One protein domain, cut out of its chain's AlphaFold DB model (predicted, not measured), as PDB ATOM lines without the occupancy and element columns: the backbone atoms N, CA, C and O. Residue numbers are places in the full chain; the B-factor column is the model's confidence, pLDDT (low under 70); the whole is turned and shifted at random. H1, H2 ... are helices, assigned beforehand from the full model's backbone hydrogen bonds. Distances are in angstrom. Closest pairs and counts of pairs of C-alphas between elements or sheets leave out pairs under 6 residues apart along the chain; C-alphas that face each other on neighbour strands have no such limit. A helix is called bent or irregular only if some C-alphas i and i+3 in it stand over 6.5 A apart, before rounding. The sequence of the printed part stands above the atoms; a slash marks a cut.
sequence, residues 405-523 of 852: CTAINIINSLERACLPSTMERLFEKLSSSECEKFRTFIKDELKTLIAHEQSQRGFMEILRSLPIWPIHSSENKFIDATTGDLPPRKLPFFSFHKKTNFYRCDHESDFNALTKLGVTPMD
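This is residues 405 to 523 of the 852 residues of the protein "BTB domain-containing protein" of Rhizophagus irregularis (UniProt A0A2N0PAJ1). A loose cluster of five helices, H1 to H5, makes one end of the domain, and wide loops within residues 465 to 507 make the other. H6 sits where the two meet, folded back onto the ends of H3 and H5. The printed 119 residues hold six named helices, H1 to H6 in chain order, and no named strand; the class is all helix, with 55 residues in named elements, under half. The whole is compact, with a radius of gyration of the C-alphas of 14.3 A and spans of 42 by 29 by 21 A.

H3, residues 432 to 444, only just touches H6, residues 508 to 517, with residue 443 alone; the closest C-alphas, of Lys 443 and Ala 513, are 6.5 A apart. H6 and H5, residues 459 to 464, form a helical hairpin and only just touch, with 3 pairs of C-alphas within 8 A, the closest Arg 464 and Leu 517 at 6.4 A. H5 is the hub. It only just touches H1, residues 407 to 418, about perpendicular at 75 degrees, closest at C-alphas 415 and 462, 6.7 A. H4, residues 446 to 454, touches H5 only at the corner, closest at C-alphas 453 and 459, 5.9 A. H2, residues 423 to 427, is close to H1 but not clearly touching, closest at C-alphas 426 and 418, 6.6 A. Every O i to N i+4 pair is within hydrogen-bond range in H1, H2, H3, H5 and H6, and 3 of 5 in H4.

H3 is 18.5 A long, H1 16.7 A, H6 14.4 A and H4 14.0 A. H1 begins at C-alpha 407 (-39.049, 0.816, -61.538); H6 ends at C-alpha 517 (-35.506, 6.261, -46.997).

The farthest C-alphas, of Cys 405 and Phe 496, are 44.5 A apart. The printed part has no cut, and the link H5 to H6 is long. The pLDDT is under 70 at residues 420, 454 to 455 and 474 to 476.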
ATOM      1  N   CYS A 405     -40.961  -0.338 -69.221       83.38
ATOM      2  CA  CYS A 405     -41.303  -0.908 -67.923       83.38
ATOM      3  C   CYS A 405     -40.085  -0.942 -66.984       83.38
ATOM      4  O   CYS A 405     -39.400  -1.958 -66.861       83.38
ATOM      5  N   THR A 406     -39.804   0.186 -66.332       86.12
ATOM      6  CA  THR A 406     -38.738   0.335 -65.330       86.12
ATOM      7  C   THR A 406     -39.321   0.741 -63.979       86.12
ATOM      8  O   THR A 406     -40.382   1.366 -63.916       86.12
ATOM      9  N   ALA A 407     -38.612   0.440 -62.885       86.00
ATOM     10  CA  ALA A 407     -39.049   0.816 -61.538       86.00
ATOM     11  C   ALA A 407     -39.298   2.327 -61.402       86.00
ATOM     12  O   ALA A 407     -40.307   2.742 -60.840       86.00
ATOM     13  N   ILE A 408     -38.439   3.151 -62.008       86.62
ATOM     14  CA  ILE A 408     -38.565   4.615 -62.016       86.62
ATOM     15  C   ILE A 408     -39.864   5.058 -62.707       86.62
ATOM     16  O   ILE A 408     -40.624   5.858 -62.158       86.62
ATOM     17  N   ASN A 409     -40.154   4.516 -63.894       86.88
ATOM     18  CA  ASN A 409     -41.357   4.874 -64.649       86.88
ATOM     19  C   ASN A 409     -42.644   4.427 -63.947       86.88
ATOM     20  O   ASN A 409     -43.660   5.114 -64.047       86.88
ATOM     21  N   ILE A 410     -42.595   3.322 -63.201       87.88
ATOM     22  CA  ILE A 410     -43.714   2.843 -62.382       87.88
ATOM     23  C   ILE A 410     -44.009   3.819 -61.245       87.88
ATOM     24  O   ILE A 410     -45.158   4.227 -61.091       87.88
ATOM     25  N   ILE A 411     -42.988   4.254 -60.502       88.25
ATOM     26  CA  ILE A 411     -43.159   5.231 -59.417       88.25
ATOM     27  C   ILE A 411     -43.698   6.565 -59.947       88.25
ATOM     28  O   ILE A 411     -44.683   7.079 -59.418       88.25
ATOM     29  N   ASN A 412     -43.140   7.077 -61.045       86.69
ATOM     30  CA  ASN A 412     -43.636   8.299 -61.688       86.69
ATOM     31  C   ASN A 412     -45.080   8.145 -62.206       86.69
ATOM     32  O   ASN A 412     -45.864   9.093 -62.180       86.69
ATOM     33  N   SER A 413     -45.473   6.956 -62.679       86.44
ATOM     34  CA  SER A 413     -46.865   6.699 -63.065       86.44
ATOM     35  C   SER A 413     -47.807   6.662 -61.861       86.44
ATOM     36  O   SER A 413     -48.951   7.096 -61.993       86.44
ATOM     37  N   LEU A 414     -47.360   6.153 -60.709       86.69
ATOM     38  CA  LEU A 414     -48.149   6.127 -59.475       86.69
ATOM     39  C   LEU A 414     -48.380   7.535 -58.923       86.69
ATOM     40  O   LEU A 414     -49.505   7.861 -58.553       86.69
ATOM     41  N   GLU A 415     -47.359   8.394 -58.945       86.00
ATOM     42  CA  GLU A 415     -47.490   9.813 -58.584       86.00
ATOM     43  C   GLU A 415     -48.598  10.497 -59.402       86.00
ATOM     44  O   GLU A 415     -49.472  11.173 -58.857       86.00
ATOM     45  N   ARG A 416     -48.633  10.260 -60.718       83.75
ATOM     46  CA  ARG A 416     -49.668  10.825 -61.599       83.75
ATOM     47  C   ARG A 416     -51.047  10.227 -61.352       83.75
ATOM     48  O   ARG A 416     -52.038  10.950 -61.411       83.75
ATOM     49  N   ALA A 417     -51.120   8.921 -61.096       80.81
ATOM     50  CA  ALA A 417     -52.368   8.238 -60.764       80.81
ATOM     51  C   ALA A 417     -52.951   8.710 -59.422       80.81
ATOM     52  O   ALA A 417     -54.164   8.621 -59.213       80.81
ATOM     53  N   CYS A 418     -52.093   9.225 -58.537       77.31
ATOM     54  CA  CYS A 418     -52.468   9.768 -57.245       77.31
ATOM     55  C   CYS A 418     -53.330  11.028 -57.376       77.31
ATOM     56  O   CYS A 418     -54.303  11.145 -56.645       77.31
ATOM     57  N   LEU A 419     -53.063  11.935 -58.323       74.62
ATOM     58  CA  LEU A 419     -53.777  13.216 -58.449       74.62
ATOM     59  C   LEU A 419     -55.250  13.027 -58.888       74.62
ATOM     60  O   LEU A 419     -55.491  12.416 -59.933       74.62
ATOM     61  N   PRO A 420     -56.260  13.558 -58.155       65.81
ATOM     62  CA  PRO A 420     -56.199  14.527 -57.043       65.81
ATOM     63  C   PRO A 420     -56.281  13.919 -55.620       65.81
ATOM     64  O   PRO A 420     -56.452  14.647 -54.648       65.81
ATOM     65  N   SER A 421     -56.252  12.595 -55.490       74.00
ATOM     66  CA  SER A 421     -56.279  11.858 -54.216       74.00
ATOM     67  C   SER A 421     -54.901  11.747 -53.531       74.00
ATOM     68  O   SER A 421     -53.893  12.214 -54.053       74.00
ATOM     69  N   THR A 422     -54.860  11.139 -52.341       82.25
ATOM     70  CA  THR A 422     -53.629  10.801 -51.604       82.25
ATOM     71  C   THR A 422     -53.144   9.389 -51.944       82.25
ATOM     72  O   THR A 422     -53.945   8.539 -52.346       82.25
ATOM     73  N   MET A 423     -51.845   9.123 -51.752       84.69
ATOM     74  CA  MET A 423     -51.254   7.795 -51.985       84.69
ATOM     75  C   MET A 423     -51.935   6.726 -51.122       84.69
ATOM     76  O   MET A 423     -52.231   5.639 -51.606       84.69
ATOM     77  N   GLU A 424     -52.293   7.062 -49.883       83.62
ATOM     78  CA  GLU A 424     -53.047   6.190 -48.971       83.62
ATOM     79  C   GLU A 424     -54.363   5.692 -49.584       83.62
ATOM     80  O   GLU A 424     -54.586   4.484 -49.669       83.62
ATOM     81  N   ARG A 425     -55.197   6.596 -50.120       83.81
ATOM     82  CA  ARG A 425     -56.479   6.236 -50.761       83.81
ATOM     83  C   ARG A 425     -56.312   5.351 -51.987       83.81
ATOM     84  O   ARG A 425     -57.219   4.606 -52.358       83.81
ATOM     85  N   LEU A 426     -55.177   5.475 -52.663       84.62
ATOM     86  CA  LEU A 426     -54.877   4.697 -53.854       84.62
ATOM     87  C   LEU A 426     -54.526   3.243 -53.483       84.62
ATOM     88  O   LEU A 426     -54.890   2.325 -54.218       84.62
ATOM     89  N   PHE A 427     -53.932   3.031 -52.305       88.44
ATOM     90  CA  PHE A 427     -53.563   1.720 -51.765       88.44
ATOM     91  C   PHE A 427     -54.644   1.069 -50.879       88.44
ATOM     92  O   PHE A 427     -54.564  -0.134 -50.652       88.44
ATOM     93  N   GLU A 428     -55.698   1.787 -50.459       84.06
ATOM     94  CA  GLU A 428     -56.826   1.257 -49.651       84.06
ATOM     95  C   GLU A 428     -57.470  -0.026 -50.213       84.06
ATOM     96  O   GLU A 428     -58.049  -0.815 -49.473       84.06
ATOM     97  N   LYS A 429     -57.401  -0.234 -51.534       80.94
ATOM     98  CA  LYS A 429     -58.007  -1.389 -52.215       80.94
ATOM     99  C   LYS A 429     -57.090  -2.609 -52.317       80.94
ATOM    100  O   LYS A 429     -57.536  -3.642 -52.821       80.94
ATOM    101  N   LEU A 430     -55.821  -2.488 -51.929       86.38
ATOM    102  CA  LEU A 430     -54.875  -3.597 -51.960       86.38
ATOM    103  C   LEU A 430     -54.991  -4.450 -50.700       86.38
ATOM    104  O   LEU A 430     -55.161  -3.950 -49.590       86.38
ATOM    105  N   SER A 431     -54.864  -5.762 -50.875       87.44
ATOM    106  CA  SER A 431     -54.728  -6.696 -49.756       87.44
ATOM    107  C   SER A 431     -53.324  -6.636 -49.141       87.44
ATOM    108  O   SER A 431     -52.356  -6.242 -49.796       87.44
ATOM    109  N   SER A 432     -53.172  -7.109 -47.899       85.25
ATOM    110  CA  SER A 432     -51.874  -7.126 -47.204       85.25
ATOM    111  C   SER A 432     -50.790  -7.898 -47.973       85.25
ATOM    112  O   SER A 432     -49.651  -7.446 -48.048       85.25
ATOM    113  N   SER A 433     -51.148  -9.016 -48.617       86.81
ATOM    114  CA  SER A 433     -50.216  -9.802 -49.444       86.81
ATOM    115  C   SER A 433     -49.740  -9.034 -50.685       86.81
ATOM    116  O   SER A 433     -48.593  -9.172 -51.113       86.81
ATOM    117  N   GLU A 434     -50.599  -8.202 -51.271       88.62
ATOM    118  CA  GLU A 434     -50.244  -7.378 -52.429       88.62
ATOM    119  C   GLU A 434     -49.310  -6.233 -52.031       88.62
ATOM    120  O   GLU A 434     -48.310  -5.998 -52.714       88.62
ATOM    121  N   CYS A 435     -49.568  -5.588 -50.890       87.88
ATOM    122  CA  CYS A 435     -48.658  -4.599 -50.317       87.88
ATOM    123  C   CYS A 435     -47.278  -5.202 -50.015       87.88
ATOM    124  O   CYS A 435     -46.263  -4.578 -50.313       87.88
ATOM    125  N   GLU A 436     -47.205  -6.436 -49.507       87.75
ATOM    126  CA  GLU A 436     -45.932  -7.132 -49.268       87.75
ATOM    127  C   GLU A 436     -45.155  -7.440 -50.554       87.75
ATOM    128  O   GLU A 436     -43.936  -7.234 -50.604       87.75
ATOM    129  N   LYS A 437     -45.842  -7.903 -51.607       89.19
ATOM    130  CA  LYS A 437     -45.228  -8.134 -52.925       89.19
ATOM    131  C   LYS A 437     -44.666  -6.836 -53.499       89.19
ATOM    132  O   LYS A 437     -43.520  -6.804 -53.943       89.19
ATOM    133  N   PHE A 438     -45.444  -5.757 -53.430       90.06
ATOM    134  CA  PHE A 438     -45.009  -4.448 -53.902       90.06
ATOM    135  C   PHE A 438     -43.860  -3.882 -53.049       90.06
ATOM    136  O   PHE A 438     -42.871  -3.405 -53.596       90.06
ATOM    137  N   ARG A 439     -43.902  -4.038 -51.719       90.50
ATOM    138  CA  ARG A 439     -42.789  -3.695 -50.815       90.50
ATOM    139  C   ARG A 439     -41.506  -4.432 -51.182       90.50
ATOM    140  O   ARG A 439     -40.433  -3.836 -51.167       90.50
ATOM    141  N   THR A 440     -41.598  -5.719 -51.501       89.44
ATOM    142  CA  THR A 440     -40.436  -6.531 -51.893       89.44
ATOM    143  C   THR A 440     -39.790  -5.983 -53.163       89.44
ATOM    144  O   THR A 440     -38.589  -5.736 -53.166       89.44
ATOM    145  N   PHE A 441     -40.598  -5.651 -54.172       89.81
ATOM    146  CA  PHE A 441     -40.126  -4.982 -55.385       89.81
ATOM    147  C   PHE A 441     -39.406  -3.655 -55.101       89.81
ATOM    148  O   PHE A 441     -38.307  -3.430 -55.607       89.81
ATOM    149  N   ILE A 442     -39.977  -2.800 -54.245       89.81
ATOM    150  CA  ILE A 442     -39.332  -1.536 -53.858       89.81
ATOM    151  C   ILE A 442     -37.994  -1.782 -53.156       89.81
ATOM    152  O   ILE A 442     -37.040  -1.051 -53.408       89.81
ATOM    153  N   LYS A 443     -37.891  -2.804 -52.296       89.25
ATOM    154  CA  LYS A 443     -36.635  -3.149 -51.609       89.25
ATOM    155  C   LYS A 443     -35.555  -3.630 -52.576       89.25
ATOM    156  O   LYS A 443     -34.403  -3.214 -52.429       89.25
ATOM    157  N   ASP A 444     -35.919  -4.465 -53.543       88.19
ATOM    158  CA  ASP A 444     -34.986  -5.025 -54.524       88.19
ATOM    159  C   ASP A 444     -34.418  -3.929 -55.442       88.19
ATOM    160  O   ASP A 444     -33.208  -3.870 -55.678       88.19
ATOM    161  N   GLU A 445     -35.264  -2.980 -55.850       88.25
ATOM    162  CA  GLU A 445     -34.897  -1.837 -56.699       88.25
ATOM    163  C   GLU A 445     -34.466  -0.590 -55.903       88.25
ATOM    164  O   GLU A 445     -34.155   0.457 -56.466       88.25
ATOM    165  N   LEU A 446     -34.376  -0.655 -54.572       87.50
ATOM    166  CA  LEU A 446     -34.156   0.539 -53.747       87.50
ATOM    167  C   LEU A 446     -32.855   1.280 -54.099       87.50
ATOM    168  O   LEU A 446     -32.785   2.504 -54.034       87.50
ATOM    169  N   LYS A 447     -31.805   0.544 -54.488       85.88
ATOM    170  CA  LYS A 447     -30.523   1.145 -54.894       85.88
ATOM    171  C   LYS A 447     -30.642   1.943 -56.195       85.88
ATOM    172  O   LYS A 447     -30.041   3.012 -56.282       85.88
ATOM    173  N   THR A 448     -31.372   1.429 -57.186       86.06
ATOM    174  CA  THR A 448     -31.562   2.091 -58.488       86.06
ATOM    175  C   THR A 448     -32.465   3.313 -58.327       86.06
ATOM    176  O   THR A 448     -32.149   4.383 -58.846       86.06
ATOM    177  N   LEU A 449     -33.513   3.185 -57.510       86.12
ATOM    178  CA  LEU A 449     -34.447   4.256 -57.171       86.12
ATOM    179  C   LEU A 449     -33.768   5.419 -56.427       86.12
ATOM    180  O   LEU A 449     -33.948   6.570 -56.816       86.12
ATOM    181  N   ILE A 450     -32.941   5.141 -55.412       83.81
ATOM    182  CA  ILE A 450     -32.216   6.194 -54.673       83.81
ATOM    183  C   ILE A 450     -31.157   6.866 -55.559       83.81
ATOM    184  O   ILE A 450     -30.998   8.082 -55.512       83.81
ATOM    185  N   ALA A 451     -30.451   6.117 -56.413       82.69
ATOM    186  CA  ALA A 451     -29.477   6.711 -57.335       82.69
ATOM    187  C   ALA A 451     -30.121   7.721 -58.307       82.69
ATOM    188  O   ALA A 451     -29.476   8.694 -58.699       82.69
ATOM    189  N   HIS A 452     -31.398   7.523 -58.655       82.06
ATOM    190  CA  HIS A 452     -32.161   8.413 -59.531       82.06
ATOM    191  C   HIS A 452     -32.566   9.748 -58.874       82.06
ATOM    192  O   HIS A 452     -32.890  10.708 -59.578       82.06
ATOM    193  N   GLU A 453     -32.494   9.864 -57.543       71.12
ATOM    194  CA  GLU A 453     -32.760  11.122 -56.825       71.12
ATOM    195  C   GLU A 453     -31.873  12.270 -57.329       71.12
ATOM    196  O   GLU A 453     -32.335  13.402 -57.464       71.12
ATOM    197  N   GLN A 454     -30.616  11.977 -57.683       64.81
ATOM    198  CA  GLN A 454     -29.669  12.982 -58.180       64.81
ATOM    199  C   GLN A 454     -30.139  13.657 -59.481       64.81
ATOM    200  O   GLN A 454     -29.672  14.749 -59.804       64.81
ATOM    201  N   SER A 455     -31.067  13.029 -60.213       66.12
ATOM    202  CA  SER A 455     -31.616  13.525 -61.480       66.12
ATOM    203  C   SER A 455     -33.016  14.147 -61.387       66.12
ATOM    204  O   SER A 455     -33.348  14.957 -62.253       66.12
ATOM    205  N   GLN A 456     -33.829  13.831 -60.369       77.94
ATOM    206  CA  GLN A 456     -35.202  14.346 -60.239       77.94
ATOM    207  C   GLN A 456     -35.500  14.811 -58.806       77.94
ATOM    208  O   GLN A 456     -35.672  14.018 -57.878       77.94
ATOM    209  N   ARG A 457     -35.627  16.133 -58.635       72.94
ATOM    210  CA  ARG A 457     -35.996  16.761 -57.359       72.94
ATOM    211  C   ARG A 457     -37.418  16.345 -56.959       72.94
ATOM    212  O   ARG A 457     -38.321  16.451 -57.779       72.94
ATOM    213  N   GLY A 458     -37.604  15.894 -55.718       74.88
ATOM    214  CA  GLY A 458     -38.904  15.437 -55.195       74.88
ATOM    215  C   GLY A 458     -39.181  13.936 -55.365       74.88
ATOM    216  O   GLY A 458     -40.086  13.418 -54.723       74.88
ATOM    217  N   PHE A 459     -38.365  13.190 -56.127       85.06
ATOM    218  CA  PHE A 459     -38.579  11.747 -56.336       85.06
ATOM    219  C   PHE A 459     -38.563  10.938 -55.025       85.06
ATOM    220  O   PHE A 459     -39.357  10.017 -54.833       85.06
ATOM    221  N   MET A 460     -37.705  11.325 -54.075       84.50
ATOM    222  CA  MET A 460     -37.669  10.707 -52.747       84.50
ATOM    223  C   MET A 460     -38.918  10.982 -51.909       84.50
ATOM    224  O   MET A 460     -39.269  10.147 -51.083       84.50
ATOM    225  N   GLU A 461     -39.607  12.107 -52.107       85.31
ATOM    226  CA  GLU A 461     -40.865  12.389 -51.401       85.31
ATOM    227  C   GLU A 461     -41.950  11.402 -51.846       85.31
ATOM    228  O   GLU A 461     -42.662  10.854 -51.008       85.31
ATOM    229  N   ILE A 462     -41.983  11.067 -53.141       87.06
ATOM    230  CA  ILE A 462     -42.886  10.047 -53.690       87.06
ATOM    231  C   ILE A 462     -42.581   8.685 -53.064       87.06
ATOM    232  O   ILE A 462     -43.485   8.040 -52.538       87.06
ATOM    233  N   LEU A 463     -41.312   8.262 -53.065       87.81
ATOM    234  CA  LEU A 463     -40.904   6.979 -52.480       87.81
ATOM    235  C   LEU A 463     -41.224   6.890 -50.987       87.81
ATOM    236  O   LEU A 463     -41.657   5.841 -50.511       87.81
ATOM    237  N   ARG A 464     -41.032   7.990 -50.253       89.69
ATOM    238  CA  ARG A 464     -41.370   8.069 -48.834       89.69
ATOM    239  C   ARG A 464     -42.874   8.035 -48.590       89.69
ATOM    240  O   ARG A 464     -43.265   7.488 -47.574       89.69
ATOM    241  N   SER A 465     -43.692   8.550 -49.508       89.94
ATOM    242  CA  SER A 465     -45.160   8.580 -49.397       89.94
ATOM    243  C   SER A 465     -45.864   7.241 -49.667       89.94
ATOM    244  O   SER A 465     -47.085   7.160 -49.552       89.94
ATOM    245  N   LEU A 466     -45.131   6.187 -50.050       91.00
ATOM    246  CA  LEU A 466     -45.718   4.883 -50.375       91.00
ATOM    247  C   LEU A 466     -46.195   4.154 -49.104       91.00
ATOM    248  O   LEU A 466     -45.348   3.775 -48.290       91.00
ATOM    249  N   PRO A 467     -47.506   3.870 -48.948       90.94
ATOM    250  CA  PRO A 467     -48.075   3.270 -47.742       90.94
ATOM    251  C   PRO A 467     -47.918   1.742 -47.747       90.94
ATOM    252  O   PRO A 467     -48.881   0.983 -47.830       90.94
ATOM    253  N   ILE A 468     -46.669   1.284 -47.740       90.88
ATOM    254  CA  ILE A 468     -46.291  -0.122 -47.954       90.88
ATOM    255  C   ILE A 468     -45.578  -0.725 -46.744       90.88
ATOM    256  O   ILE A 468     -45.175  -1.889 -46.785       90.88
ATOM    257  N   TRP A 469     -45.403   0.050 -45.672       91.69
ATOM    258  CA  TRP A 469     -44.665  -0.360 -44.484       91.69
ATOM    259  C   TRP A 469     -45.638  -0.805 -43.393       91.69
ATOM    260  O   TRP A 469     -46.443   0.009 -42.940       91.69
ATOM    261  N   PRO A 470     -45.614  -2.084 -42.981       90.50
ATOM    262  CA  PRO A 470     -46.525  -2.573 -41.957       90.50
ATOM    263  C   PRO A 470     -46.187  -1.959 -40.596       90.50
ATOM    264  O   PRO A 470     -45.021  -1.669 -40.316       90.50
ATOM    265  N   ILE A 471     -47.195  -1.813 -39.738       90.25
ATOM    266  CA  ILE A 471     -47.033  -1.351 -38.350       90.25
ATOM    267  C   ILE A 471     -47.441  -2.423 -37.346       90.25
ATOM    268  O   ILE A 471     -48.206  -3.340 -37.653       90.25
ATOM    269  N   HIS A 472     -46.941  -2.303 -36.121       82.94
ATOM    270  CA  HIS A 472     -47.374  -3.124 -34.999       82.94
ATOM    271  C   HIS A 472     -48.730  -2.628 -34.459       82.94
ATOM    272  O   HIS A 472     -48.798  -1.927 -33.449       82.94
ATOM    273  N   SER A 473     -49.822  -2.974 -35.143       78.00
ATOM    274  CA  SER A 473     -51.198  -2.716 -34.698       78.00
ATOM    275  C   SER A 473     -52.046  -3.990 -34.760       78.00
ATOM    276  O   SER A 473     -51.733  -4.916 -35.506       78.00
ATOM    277  N   SER A 474     -53.126  -4.041 -33.969       61.41
ATOM    278  CA  SER A 474     -54.153  -5.092 -34.044       61.41
ATOM    279  C   SER A 474     -54.791  -5.213 -35.432       61.41
ATOM    280  O   SER A 474     -55.267  -6.281 -35.804       61.41
ATOM    281  N   GLU A 475     -54.788  -4.129 -36.205       68.56
ATOM    282  CA  GLU A 475     -55.163  -4.130 -37.615       68.56
ATOM    283  C   GLU A 475     -53.886  -4.231 -38.462       68.56
ATOM    284  O   GLU A 475     -52.922  -3.506 -38.214       68.56
ATOM    285  N   ASN A 476     -53.864  -5.108 -39.477       69.12
ATOM    286  CA  ASN A 476     -52.766  -5.198 -40.455       69.12
ATOM    287  C   ASN A 476     -52.745  -3.944 -41.353       69.12
ATOM    288  O   ASN A 476     -53.109  -3.988 -42.531       69.12
ATOM    289  N   LYS A 477     -52.351  -2.812 -40.770       84.75
ATOM    290  CA  LYS A 477     -52.289  -1.499 -41.398       84.75
ATOM    291  C   LYS A 477     -50.892  -1.252 -41.966       84.75
ATOM    292  O   LYS A 477     -49.884  -1.623 -41.361       84.75
ATOM    293  N   PHE A 478     -50.849  -0.608 -43.126       88.75
ATOM    294  CA  PHE A 478     -49.622  -0.160 -43.774       88.75
ATOM    295  C   PHE A 478     -49.615   1.365 -43.824       88.75
ATOM    296  O   PHE A 478     -50.653   1.978 -44.075       88.75
ATOM    297  N   ILE A 479     -48.458   1.964 -43.563       90.50
ATOM    298  CA  ILE A 479     -48.257   3.415 -43.582       90.50
ATOM    299  C   ILE A 479     -47.051   3.774 -44.444       90.50
ATOM    300  O   ILE A 479     -46.300   2.903 -44.905       90.50
ATOM    301  N   ASP A 480     -46.903   5.066 -44.705       91.00
ATOM    302  CA  ASP A 480     -45.782   5.611 -45.457       91.00
ATOM    303  C   ASP A 480     -44.492   5.664 -44.616       91.00
ATOM    304  O   ASP A 480     -44.502   5.396 -43.416       91.00
ATOM    305  N   ALA A 481     -43.354   5.978 -45.234       90.31
ATOM    306  CA  ALA A 481     -42.055   6.077 -44.562       90.31
ATOM    307  C   ALA A 481     -41.820   7.438 -43.867       90.31
ATOM    308  O   ALA A 481     -40.680   7.769 -43.553       90.31
ATOM    309  N   THR A 482     -42.850   8.267 -43.683       88.06
ATOM    310  CA  THR A 482     -42.751   9.593 -43.038       88.06
ATOM    311  C   THR A 482     -43.561   9.716 -41.756       88.06
ATOM    312  O   THR A 482     -43.282  10.590 -40.941       88.06
ATOM    313  N   THR A 483     -44.562   8.859 -41.587       87.75
ATOM    314  CA  THR A 483     -45.582   8.966 -40.539       87.75
ATOM    315  C   THR A 483     -45.317   8.089 -39.320       87.75
ATOM    316  O   THR A 483     -45.907   8.335 -38.270       87.75
ATOM    317  N   GLY A 484     -44.477   7.061 -39.448       87.00
ATOM    318  CA  GLY A 484     -44.242   6.071 -38.400       87.00
ATOM    319  C   GLY A 484     -42.925   6.239 -37.657       87.00
ATOM    320  O   GLY A 484     -41.995   6.901 -38.119       87.00
ATOM    321  N   ASP A 485     -42.834   5.544 -36.527       88.44
ATOM    322  CA  ASP A 485     -41.650   5.519 -35.673       88.44
ATOM    323  C   ASP A 485     -40.862   4.218 -35.871       88.44
ATOM    324  O   ASP A 485     -41.413   3.111 -35.877       88.44
ATOM    325  N   LEU A 486     -39.542   4.325 -36.032       89.81
ATOM    326  CA  LEU A 486     -38.669   3.162 -36.191       89.81
ATOM    327  C   LEU A 486     -38.084   2.758 -34.828       89.81
ATOM    328  O   LEU A 486     -37.316   3.534 -34.252       89.81
ATOM    329  N   PRO A 487     -38.402   1.557 -34.301       86.94
ATOM    330  CA  PRO A 487     -37.907   1.138 -32.995       86.94
ATOM    331  C   PRO A 487     -36.375   0.974 -32.971       86.94
ATOM    332  O   PRO A 487     -35.738   0.808 -34.018       86.94
ATOM    333  N   PRO A 488     -35.746   0.981 -31.781       86.81
ATOM    334  CA  PRO A 488     -34.302   0.813 -31.657       86.81
ATOM    335  C   PRO A 488     -33.835  -0.550 -32.185       86.81
ATOM    336  O   PRO A 488     -34.353  -1.592 -31.797       86.81
ATOM    337  N   ARG A 489     -32.757  -0.574 -32.984       82.44
ATOM    338  CA  ARG A 489     -32.232  -1.811 -33.609       82.44
ATOM    339  C   ARG A 489     -31.895  -2.936 -32.618       82.44
ATOM    340  O   ARG A 489     -31.902  -4.105 -32.986       82.44
ATOM    341  N   LYS A 490     -31.506  -2.586 -31.388       79.50
ATOM    342  CA  LYS A 490     -31.000  -3.537 -30.381       79.50
ATOM    343  C   LYS A 490     -32.093  -4.158 -29.509       79.50
ATOM    344  O   LYS A 490     -31.774  -5.049 -28.724       79.50
ATOM    345  N   LEU A 491     -33.340  -3.700 -29.620       83.19
ATOM    346  CA  LEU A 491     -34.447  -4.159 -28.788       83.19
ATOM    347  C   LEU A 491     -35.582  -4.735 -29.639       83.19
ATOM    348  O   LEU A 491     -35.829  -4.241 -30.738       83.19
ATOM    349  N   PRO A 492     -36.288  -5.769 -29.149       83.81
ATOM    350  CA  PRO A 492     -37.542  -6.175 -29.763       83.81
ATOM    351  C   PRO A 492     -38.607  -5.097 -29.541       83.81
ATOM    352  O   PRO A 492     -38.573  -4.374 -28.545       83.81
ATOM    353  N   PHE A 493     -39.567  -5.022 -30.461       86.25
ATOM    354  CA  PHE A 493     -40.715  -4.141 -30.309       86.25
ATOM    355  C   PHE A 493     -41.620  -4.607 -29.159       86.25
ATOM    356  O   PHE A 493     -41.945  -5.791 -29.057       86.25
ATOM    357  N   PHE A 494     -42.056  -3.661 -28.332       87.69
ATOM    358  CA  PHE A 494     -43.080  -3.848 -27.313       87.69
ATOM    359  C   PHE A 494     -43.920  -2.570 -27.148       87.69
ATOM    360  O   PHE A 494     -43.404  -1.458 -27.239       87.69
ATOM    361  N   SER A 495     -45.215  -2.730 -26.887       84.88
ATOM    362  CA  SER A 495     -46.136  -1.647 -26.534       84.88
ATOM    363  C   SER A 495     -47.317  -2.232 -25.771       84.88
ATOM    364  O   SER A 495     -47.731  -3.353 -26.072       84.88
ATOM    365  N   PHE A 496     -47.878  -1.471 -24.832       80.31
ATOM    366  CA  PHE A 496     -49.111  -1.861 -24.158       80.31
ATOM    367  C   PHE A 496     -50.359  -1.535 -24.993       80.31
ATOM    368  O   PHE A 496     -51.322  -2.296 -24.995       80.31
ATOM    369  N   HIS A 497     -50.326  -0.460 -25.786       77.81
ATOM    370  CA  HIS A 497     -51.441  -0.113 -26.670       77.81
ATOM    371  C   HIS A 497     -51.536  -1.033 -27.893       77.81
ATOM    372  O   HIS A 497     -50.542  -1.293 -28.576       77.81
ATOM    373  N   LYS A 498     -52.770  -1.424 -28.243       72.12
ATOM    374  CA  LYS A 498     -53.099  -2.193 -29.463       72.12
ATOM    375  C   LYS A 498     -52.923  -1.390 -30.761       72.12
ATOM    376  O   LYS A 498     -52.770  -1.968 -31.841       72.12
ATOM    377  N   LYS A 499     -52.961  -0.056 -30.681       73.25
ATOM    378  CA  LYS A 499     -52.758   0.861 -31.811       73.25
ATOM    379  C   LYS A 499     -51.429   1.575 -31.639       73.25
ATOM    380  O   LYS A 499     -51.260   2.340 -30.697       73.25
ATOM    381  N   THR A 500     -50.498   1.329 -32.553       81.81
ATOM    382  CA  THR A 500     -49.195   1.997 -32.555       81.81
ATOM    383  C   THR A 500     -48.810   2.383 -33.974       81.81
ATOM    384  O   THR A 500     -49.214   1.714 -34.924       81.81
ATOM    385  N   ASN A 501     -48.013   3.441 -34.105       85.38
ATOM    386  CA  ASN A 501     -47.439   3.873 -35.381       85.38
ATOM    387  C   ASN A 501     -46.013   3.334 -35.582       85.38
ATOM    388  O   ASN A 501     -45.288   3.812 -36.451       85.38
ATOM    389  N   PHE A 502     -45.588   2.347 -34.786       89.06
ATOM    390  CA  PHE A 502     -44.253   1.777 -34.910       89.06
ATOM    391  C   PHE A 502     -44.181   0.787 -36.068       89.06
ATOM    392  O   PHE A 502     -45.005  -0.127 -36.173       89.06
ATOM    393  N   TYR A 503     -43.155   0.926 -36.903       89.62
ATOM    394  CA  TYR A 503     -42.929   0.027 -38.031       89.62
ATOM    395  C   TYR A 503     -42.648  -1.407 -37.575       89.62
ATOM    396  O   TYR A 503     -41.776  -1.655 -36.738       89.62
ATOM    397  N   ARG A 504     -43.324  -2.367 -38.211       87.75
ATOM    398  CA  ARG A 504     -43.059  -3.798 -38.074       87.75
ATOM    399  C   ARG A 504     -41.962  -4.222 -39.044       87.75
ATOM    400  O   ARG A 504     -42.185  -4.380 -40.243       87.75
ATOM    401  N   CYS A 505     -40.752  -4.395 -38.519       85.38
ATOM    402  CA  CYS A 505     -39.598  -4.853 -39.293       85.38
ATOM    403  C   CYS A 505     -39.443  -6.373 -39.161       85.38
ATOM    404  O   CYS A 505     -38.717  -6.847 -38.287       85.38
ATOM    405  N   ASP A 506     -40.116  -7.131 -40.028       79.44
ATOM    406  CA  ASP A 506     -40.056  -8.602 -40.032       79.44
ATOM    407  C   ASP A 506     -38.650  -9.112 -40.422       79.44
ATOM    408  O   ASP A 506     -38.196 -10.161 -39.956       79.44
ATOM    409  N   HIS A 507     -37.926  -8.347 -41.250       81.81
ATOM    410  CA  HIS A 507     -36.565  -8.656 -41.681       81.81
ATOM    411  C   HIS A 507     -35.601  -7.471 -41.530       81.81
ATOM    412  O   HIS A 507     -35.974  -6.305 -41.645       81.81
ATOM    413  N   GLU A 508     -34.304  -7.763 -41.375       84.62
ATOM    414  CA  GLU A 508     -33.248  -6.735 -41.315       84.62
ATOM    415  C   GLU A 508     -33.198  -5.865 -42.589       84.62
ATOM    416  O   GLU A 508     -32.802  -4.698 -42.553       84.62
ATOM    417  N   SER A 509     -33.647  -6.403 -43.727       85.31
ATOM    418  CA  SER A 509     -33.787  -5.650 -44.974       85.31
ATOM    419  C   SER A 509     -34.839  -4.541 -44.893       85.31
ATOM    420  O   SER A 509     -34.631  -3.498 -45.511       85.31
ATOM    421  N   ASP A 510     -35.906  -4.710 -44.105       87.94
ATOM    422  CA  ASP A 510     -36.943  -3.689 -43.906       87.94
ATOM    423  C   ASP A 510     -36.389  -2.505 -43.111       87.94
ATOM    424  O   ASP A 510     -36.498  -1.356 -43.539       87.94
ATOM    425  N   PHE A 511     -35.687  -2.793 -42.011       88.88
ATOM    426  CA  PHE A 511     -35.034  -1.778 -41.182       88.88
ATOM    427  C   PHE A 511     -34.020  -0.954 -41.990       88.88
ATOM    428  O   PHE A 511     -34.004   0.280 -41.950       88.88
ATOM    429  N   ASN A 512     -33.185  -1.638 -42.779       88.62
ATOM    430  CA  ASN A 512     -32.199  -0.992 -43.640       88.62
ATOM    431  C   ASN A 512     -32.850  -0.159 -44.753       88.62
ATOM    432  O   ASN A 512     -32.305   0.880 -45.125       88.62
ATOM    433  N   ALA A 513     -33.981  -0.606 -45.301       89.00
ATOM    434  CA  ALA A 513     -34.710   0.130 -46.325       89.00
ATOM    435  C   ALA A 513     -35.322   1.422 -45.764       89.00
ATOM    436  O   ALA A 513     -35.081   2.485 -46.329       89.00
ATOM    437  N   LEU A 514     -36.005   1.360 -44.615       90.19
ATOM    438  CA  LEU A 514     -36.556   2.536 -43.926       90.19
ATOM    439  C   LEU A 514     -35.464   3.548 -43.548       90.19
ATOM    440  O   LEU A 514     -35.606   4.743 -43.803       90.19
ATOM    441  N   THR A 515     -34.324   3.065 -43.046       89.12
ATOM    442  CA  THR A 515     -33.178   3.934 -42.722       89.12
ATOM    443  C   THR A 515     -32.637   4.642 -43.972       89.12
ATOM    444  O   THR A 515     -32.337   5.834 -43.937       89.12
ATOM    445  N   LYS A 516     -32.550   3.940 -45.112       88.75
ATOM    446  CA  LYS A 516     -32.141   4.535 -46.400       88.75
ATOM    447  C   LYS A 516     -33.165   5.517 -46.961       88.75
ATOM    448  O   LYS A 516     -32.778   6.454 -47.651       88.75
ATOM    449  N   LEU A 517     -34.447   5.314 -46.665       88.19
ATOM    450  CA  LEU A 517     -35.506   6.261 -46.997       88.19
ATOM    451  C   LEU A 517     -35.478   7.504 -46.097       88.19
ATOM    452  O   LEU A 517     -36.144   8.478 -46.426       88.19
ATOM    453  N   GLY A 518     -34.655   7.537 -45.045       85.50
ATOM    454  CA  GLY A 518     -34.443   8.708 -44.191       85.50
ATOM    455  C   GLY A 518     -35.135   8.639 -42.830       85.50
ATOM    456  O   GLY A 518     -35.130   9.639 -42.118       85.50
ATOM    457  N   VAL A 519     -35.703   7.489 -42.455       90.19
ATOM    458  CA  VAL A 519     -36.287   7.283 -41.124       90.19
ATOM    459  C   VAL A 519     -35.172   7.053 -40.108       90.19
ATOM    460  O   VAL A 519     -34.363   6.133 -40.254       90.19
ATOM    461  N   THR A 520     -35.112   7.882 -39.070       88.25
ATOM    462  CA  THR A 520     -34.121   7.746 -37.998       88.25
ATOM    463  C   THR A 520     -34.613   6.767 -36.931       88.25
ATOM    464  O   THR A 520     -35.704   6.976 -36.400       88.25
ATOM    465  N   PRO A 521     -33.834   5.726 -36.574       88.38
ATOM    466  CA  PRO A 521     -34.174   4.852 -35.457       88.38
ATOM    467  C   PRO A 521     -34.238   5.636 -34.147       88.38
ATOM    468  O   PRO A 521     -33.358   6.456 -33.879       88.38
ATOM    469  N   MET A 522     -35.244   5.344 -33.331       87.94
ATOM    470  CA  MET A 522     -35.434   5.997 -32.041       87.94
ATOM    471  C   MET A 522     -34.301   5.658 -31.064       87.94
ATOM    472  O   MET A 522     -33.745   4.550 -31.082       87.94
ATOM    473  N   ASP A 523     -33.970   6.608 -30.186       88.50
ATOM    474  CA  ASP A 523     -33.048   6.351 -29.087       88.50
ATOM    475  C   ASP A 523     -33.627   5.304 -28.119       88.50
ATOM    476  O   ASP A 523     -34.832   5.236 -27.868       88.50
TER     477      ASP A 523